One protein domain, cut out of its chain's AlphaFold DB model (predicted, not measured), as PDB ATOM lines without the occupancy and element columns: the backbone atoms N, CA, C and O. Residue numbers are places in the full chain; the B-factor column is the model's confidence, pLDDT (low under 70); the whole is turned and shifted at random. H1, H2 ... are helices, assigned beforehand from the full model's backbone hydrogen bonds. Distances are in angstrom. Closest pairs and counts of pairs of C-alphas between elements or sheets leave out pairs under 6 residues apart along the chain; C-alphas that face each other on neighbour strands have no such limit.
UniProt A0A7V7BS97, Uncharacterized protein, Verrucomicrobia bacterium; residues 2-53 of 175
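What this domain is: This is residues 2 to 53 of the 175 residues of an uncharacterized protein of Verrucomicrobia bacterium (UniProt A0A7V7BS97). There is little regular structure here: one helix of 12 residues, H2, and one short helix of 4 residues, H1, are set in a body built mostly of loops. Residues 2 to 16 make an open U before H1, residues 21 to 34 loop out and back to H2, and residues 47 to 53 fold back from its end. The printed part has 52 residues, 16 of them in H1 and then H2, with no named strand, and its class is all helix. It is compact, with a radius of gyration of the C-alphas of 10.4 A and spans of 31 by 21 by 16 A.

Where its parts are: H1, residues 17 to 20, begins at C-alpha 17 (157.611, 282.316, 239.925). H2, residues 35 to 46, is 15.8 A long and ends at C-alpha 46 (158.051, 302.363, 241.403).

How they stand to each other: H1 and H2 are only just apart, 8.4 A at the closest. In H2 every O i to N i+4 pair is within hydrogen-bond range; H1 is too short for one.

The domain as a whole: The C-alphas of Lys 2 and Asn 47, the two farthest apart, are separated by 31.1 A. The link from H1 to H2 is long, 14 residues. The printed part has no cut; pLDDT is under 70 at residues 2 to 8 and 49.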
ATOM      1  N   LYS A   2     164.952 274.247 245.298       37.94
ATOM      2  CA  LYS A   2     164.140 274.143 244.075       37.94
ATOM      3  C   LYS A   2     164.100 275.550 243.476       37.94
ATOM      4  O   LYS A   2     163.758 276.479 244.200       37.94
ATOM      5  N   ASN A   3     164.498 275.708 242.215       38.22
ATOM      6  CA  ASN A   3     164.435 276.993 241.524       38.22
ATOM      7  C   ASN A   3     163.011 277.542 241.651       38.22
ATOM      8  O   ASN A   3     162.063 276.907 241.185       38.22
ATOM      9  N   TYR A   4     162.858 278.717 242.258       51.66
ATOM     10  CA  TYR A   4     161.610 279.482 242.268       51.66
ATOM     11  C   TYR A   4     161.328 280.079 240.868       51.66
ATOM     12  O   TYR A   4     160.918 281.222 240.731       51.66
ATOM     13  N   GLY A   5     161.549 279.295 239.805       51.03
ATOM     14  CA  GLY A   5     161.213 279.613 238.415       51.03
ATOM     15  C   GLY A   5     161.965 280.783 237.779       51.03
ATOM     16  O   GLY A   5     161.672 281.105 236.635       51.03
ATOM     17  N   MET A   6     162.929 281.391 238.473       61.09
ATOM     18  CA  MET A   6     163.809 282.418 237.915       61.09
ATOM     19  C   MET A   6     165.201 281.879 237.606       61.09
ATOM     20  O   MET A   6     165.711 280.982 238.276       61.09
ATOM     21  N   THR A   7     165.797 282.450 236.566       65.12
ATOM     22  CA  THR A   7     167.137 282.144 236.047       65.12
ATOM     23  C   THR A   7     168.228 283.032 236.648       65.12
ATOM     24  O   THR A   7     169.402 282.790 236.390       65.12
ATOM     25  N   PHE A   8     167.871 284.043 237.449       69.25
ATOM     26  CA  PHE A   8     168.805 284.995 238.057       69.25
ATOM     27  C   PHE A   8     168.681 285.025 239.588       69.25
ATOM     28  O   PHE A   8     167.608 284.796 240.149       69.25
ATOM     29  N   ALA A   9     169.806 285.274 240.261       72.88
ATOM     30  CA  ALA A   9     169.898 285.299 241.717       72.88
ATOM     31  C   ALA A   9     169.431 286.648 242.287       72.88
ATOM     32  O   ALA A   9     169.726 287.702 241.728       72.88
ATOM     33  N   MET A  10     168.738 286.602 243.426       77.06
ATOM     34  CA  MET A  10     168.337 287.782 244.197       77.06
ATOM     35  C   MET A  10     169.252 287.952 245.409       77.06
ATOM     36  O   MET A  10     169.727 286.963 245.962       77.06
ATOM     37  N   TYR A  11     169.459 289.200 245.839       80.06
ATOM     38  CA  TYR A  11     170.310 289.515 246.990       80.06
ATOM     39  C   TYR A  11     169.726 289.035 248.326       80.06
ATOM     40  O   TYR A  11     170.428 288.427 249.126       80.06
ATOM     41  N   PHE A  12     168.444 289.334 248.565       83.19
ATOM     42  CA  PHE A  12     167.787 289.099 249.850       83.19
ATOM     43  C   PHE A  12     166.908 287.848 249.828       83.19
ATOM     44  O   PHE A  12     167.342 286.797 250.278       83.19
ATOM     45  N   CYS A  13     165.698 287.928 249.273       81.12
ATOM     46  CA  CYS A  13     164.780 286.798 249.134       81.12
ATOM     47  C   CYS A  13     164.545 286.519 247.643       81.12
ATOM     48  O   CYS A  13     164.330 287.466 246.874       81.12
ATOM     49  N   PRO A  14     164.592 285.254 247.189       74.12
ATOM     50  CA  PRO A  14     164.170 284.915 245.841       74.12
ATOM     51  C   PRO A  14     162.688 285.254 245.667       74.12
ATOM     52  O   PRO A  14     161.846 284.857 246.471       74.12
ATOM     53  N   VAL A  15     162.359 285.955 244.584       72.25
ATOM     54  CA  VAL A  15     160.960 286.174 244.209       72.25
ATOM     55  C   VAL A  15     160.365 284.838 243.731       72.25
ATOM     56  O   VAL A  15     161.071 283.972 243.206       72.25
ATOM     57  N   ARG A  16     159.070 284.607 243.947       74.12
ATOM     58  CA  ARG A  16     158.421 283.349 243.545       74.12
ATOM     59  C   ARG A  16     158.031 283.417 242.069       74.12
ATOM     60  O   ARG A  16     157.713 284.504 241.583       74.12
ATOM     61  N   PRO A  17     157.935 282.280 241.352       71.38
ATOM     62  CA  PRO A  17     157.611 282.316 239.925       71.38
ATOM     63  C   PRO A  17     156.268 283.001 239.646       71.38
ATOM     64  O   PRO A  17     156.125 283.748 238.684       71.38
ATOM     65  N   SER A  18     155.283 282.787 240.521       70.50
ATOM     66  CA  SER A  18     153.959 283.407 240.421       70.50
ATOM     67  C   SER A  18     153.984 284.929 240.578       70.50
ATOM     68  O   SER A  18     153.075 285.599 240.100       70.50
ATOM     69  N   GLU A  19     154.999 285.484 241.237       74.06
ATOM     70  CA  GLU A  19     155.111 286.917 241.519       74.06
ATOM     71  C   GLU A  19     155.874 287.663 240.424       74.06
ATOM     72  O   GLU A  19     155.595 288.835 240.194       74.06
ATOM     73  N   VAL A  20     156.749 286.983 239.671       77.25
ATOM     74  CA  VAL A  20     157.373 287.547 238.454       77.25
ATOM     75  C   VAL A  20     156.311 287.997 237.459       77.25
ATOM     76  O   VAL A  20     156.430 289.048 236.833       77.25
ATOM     77  N   ASN A  21     155.207 287.252 237.392       78.69
ATOM     78  CA  ASN A  21     154.048 287.583 236.572       78.69
ATOM     79  C   ASN A  21     153.320 288.863 237.011       78.69
ATOM     80  O   ASN A  21     152.375 289.258 236.326       78.69
ATOM     81  N   ARG A  22     153.723 289.537 238.092       78.75
ATOM     82  CA  ARG A  22     153.233 290.877 238.447       78.75
ATOM     83  C   ARG A  22     153.942 291.985 237.667       78.75
ATOM     84  O   ARG A  22     153.339 293.024 237.423       78.75
ATOM     85  N   TYR A  23     155.188 291.759 237.263       84.00
ATOM     86  CA  TYR A  23     156.018 292.759 236.600       84.00
ATOM     87  C   TYR A  23     155.952 292.596 235.082       84.00
ATOM     88  O   TYR A  23     155.838 291.483 234.562       84.00
ATOM     89  N   ARG A  24     155.983 293.709 234.348       88.75
ATOM     90  CA  ARG A  24     155.919 293.721 232.881       88.75
ATOM     91  C   ARG A  24     157.053 294.561 232.332       88.75
ATOM     92  O   ARG A  24     157.207 295.708 232.740       88.75
ATOM     93  N   VAL A  25     157.815 293.992 231.403       89.38
ATOM     94  CA  VAL A  25     158.876 294.727 230.713       89.38
ATOM     95  C   VAL A  25     158.231 295.835 229.865       89.38
ATOM     96  O   VAL A  25     157.376 295.525 229.019       89.38
ATOM     97  N   PRO A  26     158.598 297.114 230.075       88.00
ATOM     98  CA  PRO A  26     158.056 298.226 229.301       88.00
ATOM     99  C   PRO A  26     158.262 298.014 227.798       88.00
ATOM    100  O   PRO A  26     159.339 297.626 227.356       88.00
ATOM    101  N   GLY A  27     157.209 298.224 227.007       90.62
ATOM    102  CA  GLY A  27     157.237 298.036 225.550       90.62
ATOM    103  C   GLY A  27     157.152 296.584 225.058       90.62
ATOM    104  O   GLY A  27     156.834 296.380 223.892       90.62
ATOM    105  N   GLN A  28     157.369 295.576 225.913       90.62
ATOM    106  CA  GLN A  28     157.246 294.158 225.536       90.62
ATOM    107  C   GLN A  28     155.993 293.488 226.113       90.62
ATOM    108  O   GLN A  28     155.430 292.591 225.492       90.62
ATOM    109  N   GLY A  29     155.551 293.892 227.310       87.12
ATOM    110  CA  GLY A  29     154.369 293.310 227.957       87.12
ATOM    111  C   GLY A  29     154.553 291.867 228.448       87.12
ATOM    112  O   GLY A  29     153.583 291.224 228.849       87.12
ATOM    113  N   THR A  30     155.780 291.351 228.456       89.25
ATOM    114  CA  THR A  30     156.140 290.017 228.951       89.25
ATOM    115  C   THR A  30     156.691 290.077 230.384       89.25
ATOM    116  O   THR A  30     157.125 291.145 230.836       89.25
ATOM    117  N   PRO A  31     156.667 288.959 231.137       87.38
ATOM    118  CA  PRO A  31     157.356 288.865 232.423       87.38
ATOM    119  C   PRO A  31     158.887 288.945 232.265       87.38
ATOM    120  O   PRO A  31     159.413 288.423 231.277       87.38
ATOM    121  N   PRO A  32     159.609 289.530 233.239       87.00
ATOM    122  CA  PRO A  32     161.069 289.553 233.240       87.00
ATOM    123  C   PRO A  32     161.713 288.161 233.279       87.00
ATOM    124  O   PRO A  32     161.257 287.270 233.995       87.00
ATOM    125  N   ARG A  33     162.822 288.000 232.555       85.44
ATOM    126  CA  ARG A  33     163.657 286.784 232.480       85.44
ATOM    127  C   ARG A  33     165.114 287.044 232.857       85.44
ATOM    128  O   ARG A  33     165.872 286.094 233.040       85.44
ATOM    129  N   THR A  34     165.509 288.308 232.971       84.75
ATOM    130  CA  THR A  34     166.835 288.744 233.424       84.75
ATOM    131  C   THR A  34     166.706 289.785 234.532       84.75
ATOM    132  O   THR A  34     165.634 290.363 234.738       84.75
ATOM    133  N   ILE A  35     167.810 290.049 235.235       82.50
ATOM    134  CA  ILE A  35     167.849 291.090 236.263       82.50
ATOM    135  C   ILE A  35     167.638 292.494 235.677       82.50
ATOM    136  O   ILE A  35     166.955 293.300 236.297       82.50
ATOM    137  N   ASP A  36     168.117 292.757 234.457       86.75
ATOM    138  CA  ASP A  36     167.941 294.049 233.776       86.75
ATOM    139  C   ASP A  36     166.492 294.273 233.316       86.75
ATOM    140  O   ASP A  36     165.957 295.381 233.420       86.75
ATOM    141  N   GLU A  37     165.828 293.212 232.843       88.94
ATOM    142  CA  GLU A  37     164.399 293.240 232.514       88.94
ATOM    143  C   GLU A  37     163.560 293.470 233.783       88.94
ATOM    144  O   GLU A  37     162.597 294.242 233.755       88.94
ATOM    145  N   LEU A  38     163.938 292.844 234.909       84.75
ATOM    146  CA  LEU A  38     163.263 293.042 236.193       84.75
ATOM    147  C   LEU A  38     163.487 294.463 236.711       84.75
ATOM    148  O   LEU A  38     162.522 295.115 237.103       84.75
ATOM    149  N   TYR A  39     164.725 294.953 236.657       84.94
ATOM    150  CA  TYR A  39     165.076 296.323 237.007       84.94
ATOM    151  C   TYR A  39     164.241 297.317 236.197       84.94
ATOM    152  O   TYR A  39     163.542 298.136 236.779       84.94
ATOM    153  N   SER A  40     164.201 297.173 234.872       88.12
ATOM    154  CA  SER A  40     163.419 298.052 233.992       88.12
ATOM    155  C   SER A  40     161.922 298.036 234.321       88.12
ATOM    156  O   SER A  40     161.285 299.088 234.369       88.12
ATOM    157  N   ALA A  41     161.353 296.854 234.580       88.12
ATOM    158  CA  ALA A  41     159.950 296.715 234.965       88.12
ATOM    159  C   ALA A  41     159.650 297.351 236.333       88.12
ATOM    160  O   ALA A  41     158.630 298.021 236.495       88.12
ATOM    161  N   MET A  42     160.538 297.170 237.313       85.12
ATOM    162  CA  MET A  42     160.393 297.755 238.646       85.12
ATOM    163  C   MET A  42     160.589 299.272 238.626       85.12
ATOM    164  O   MET A  42     159.788 299.983 239.227       85.12
ATOM    165  N   THR A  43     161.583 299.784 237.898       86.19
ATOM    166  CA  THR A  43     161.812 301.225 237.735       86.19
ATOM    167  C   THR A  43     160.602 301.896 237.104       86.19
ATOM    168  O   THR A  43     160.127 302.885 237.647       86.19
ATOM    169  N   ALA A  44     160.038 301.326 236.035       85.69
ATOM    170  CA  ALA A  44     158.841 301.876 235.399       85.69
ATOM    171  C   ALA A  44     157.619 301.922 236.333       85.69
ATOM    172  O   ALA A  44     156.740 302.763 236.153       85.69
ATOM    173  N   GLN A  45     157.548 301.019 237.314       85.69
ATOM    174  CA  GLN A  45     156.417 300.928 238.232       85.69
ATOM    175  C   GLN A  45     156.593 301.759 239.512       85.69
ATOM    176  O   GLN A  45     155.608 302.303 240.010       85.69
ATOM    177  N   TYR A  46     157.806 301.831 240.060       82.88
ATOM    178  CA  TYR A  46     158.051 302.363 241.403       82.88
ATOM    179  C   TYR A  46     158.993 303.573 241.434       82.88
ATOM    180  O   TYR A  46     158.969 304.314 242.408       82.88
ATOM    181  N   ASN A  47     159.806 303.811 240.394       79.94
ATOM    182  CA  ASN A  47     160.856 304.847 240.369       79.94
ATOM    183  C   ASN A  47     161.845 304.808 241.561       79.94
ATOM    184  O   ASN A  47     162.588 305.761 241.780       79.94
ATOM    185  N   GLU A  48     161.887 303.715 242.326       72.94
ATOM    186  CA  GLU A  48     162.694 303.580 243.539       72.94
ATOM    187  C   GLU A  48     163.163 302.131 243.750       72.94
ATOM    188  O   GLU A  48     162.730 301.202 243.063       72.94
ATOM    189  N   THR A  49     164.070 301.933 244.710       65.56
ATOM    190  CA  THR A  49     164.517 300.590 245.106       65.56
ATOM    191  C   THR A  49     163.493 299.961 246.040       65.56
ATOM    192  O   THR A  49     163.229 300.494 247.114       65.56
ATOM    193  N   ILE A  50     162.963 298.799 245.659       71.56
ATOM    194  CA  ILE A  50     161.987 298.058 246.461       71.56
ATOM    195  C   ILE A  50     162.621 296.775 246.994       71.56
ATOM    196  O   ILE A  50     163.143 295.960 246.234       71.56
ATOM    197  N   LEU A  51     162.504 296.569 248.304       72.69
ATOM    198  CA  LEU A  51     162.697 295.266 248.934       72.69
ATOM    199  C   LEU A  51     161.351 294.535 248.961       72.69
ATOM    200  O   LEU A  51     160.361 295.041 249.488       72.69
ATOM    201  N   VAL A  52     161.312 293.356 248.342       74.38
ATOM    202  CA  VAL A  52     160.126 292.492 248.278       74.38
ATOM    203  C   VAL A  52     160.310 291.331 249.253       74.38
ATOM    204  O   VAL A  52     161.436 290.932 249.540       74.38
ATOM    205  N   HIS A  53     159.195 290.813 249.781       75.19
ATOM    206  CA  HIS A  53     159.164 289.740 250.790       75.19
ATOM    207  C   HIS A  53     159.925 290.057 252.054       75.19
ATOM    208  O   HIS A  53     160.343 289.151 252.756       75.19
TER     209      HIS A  53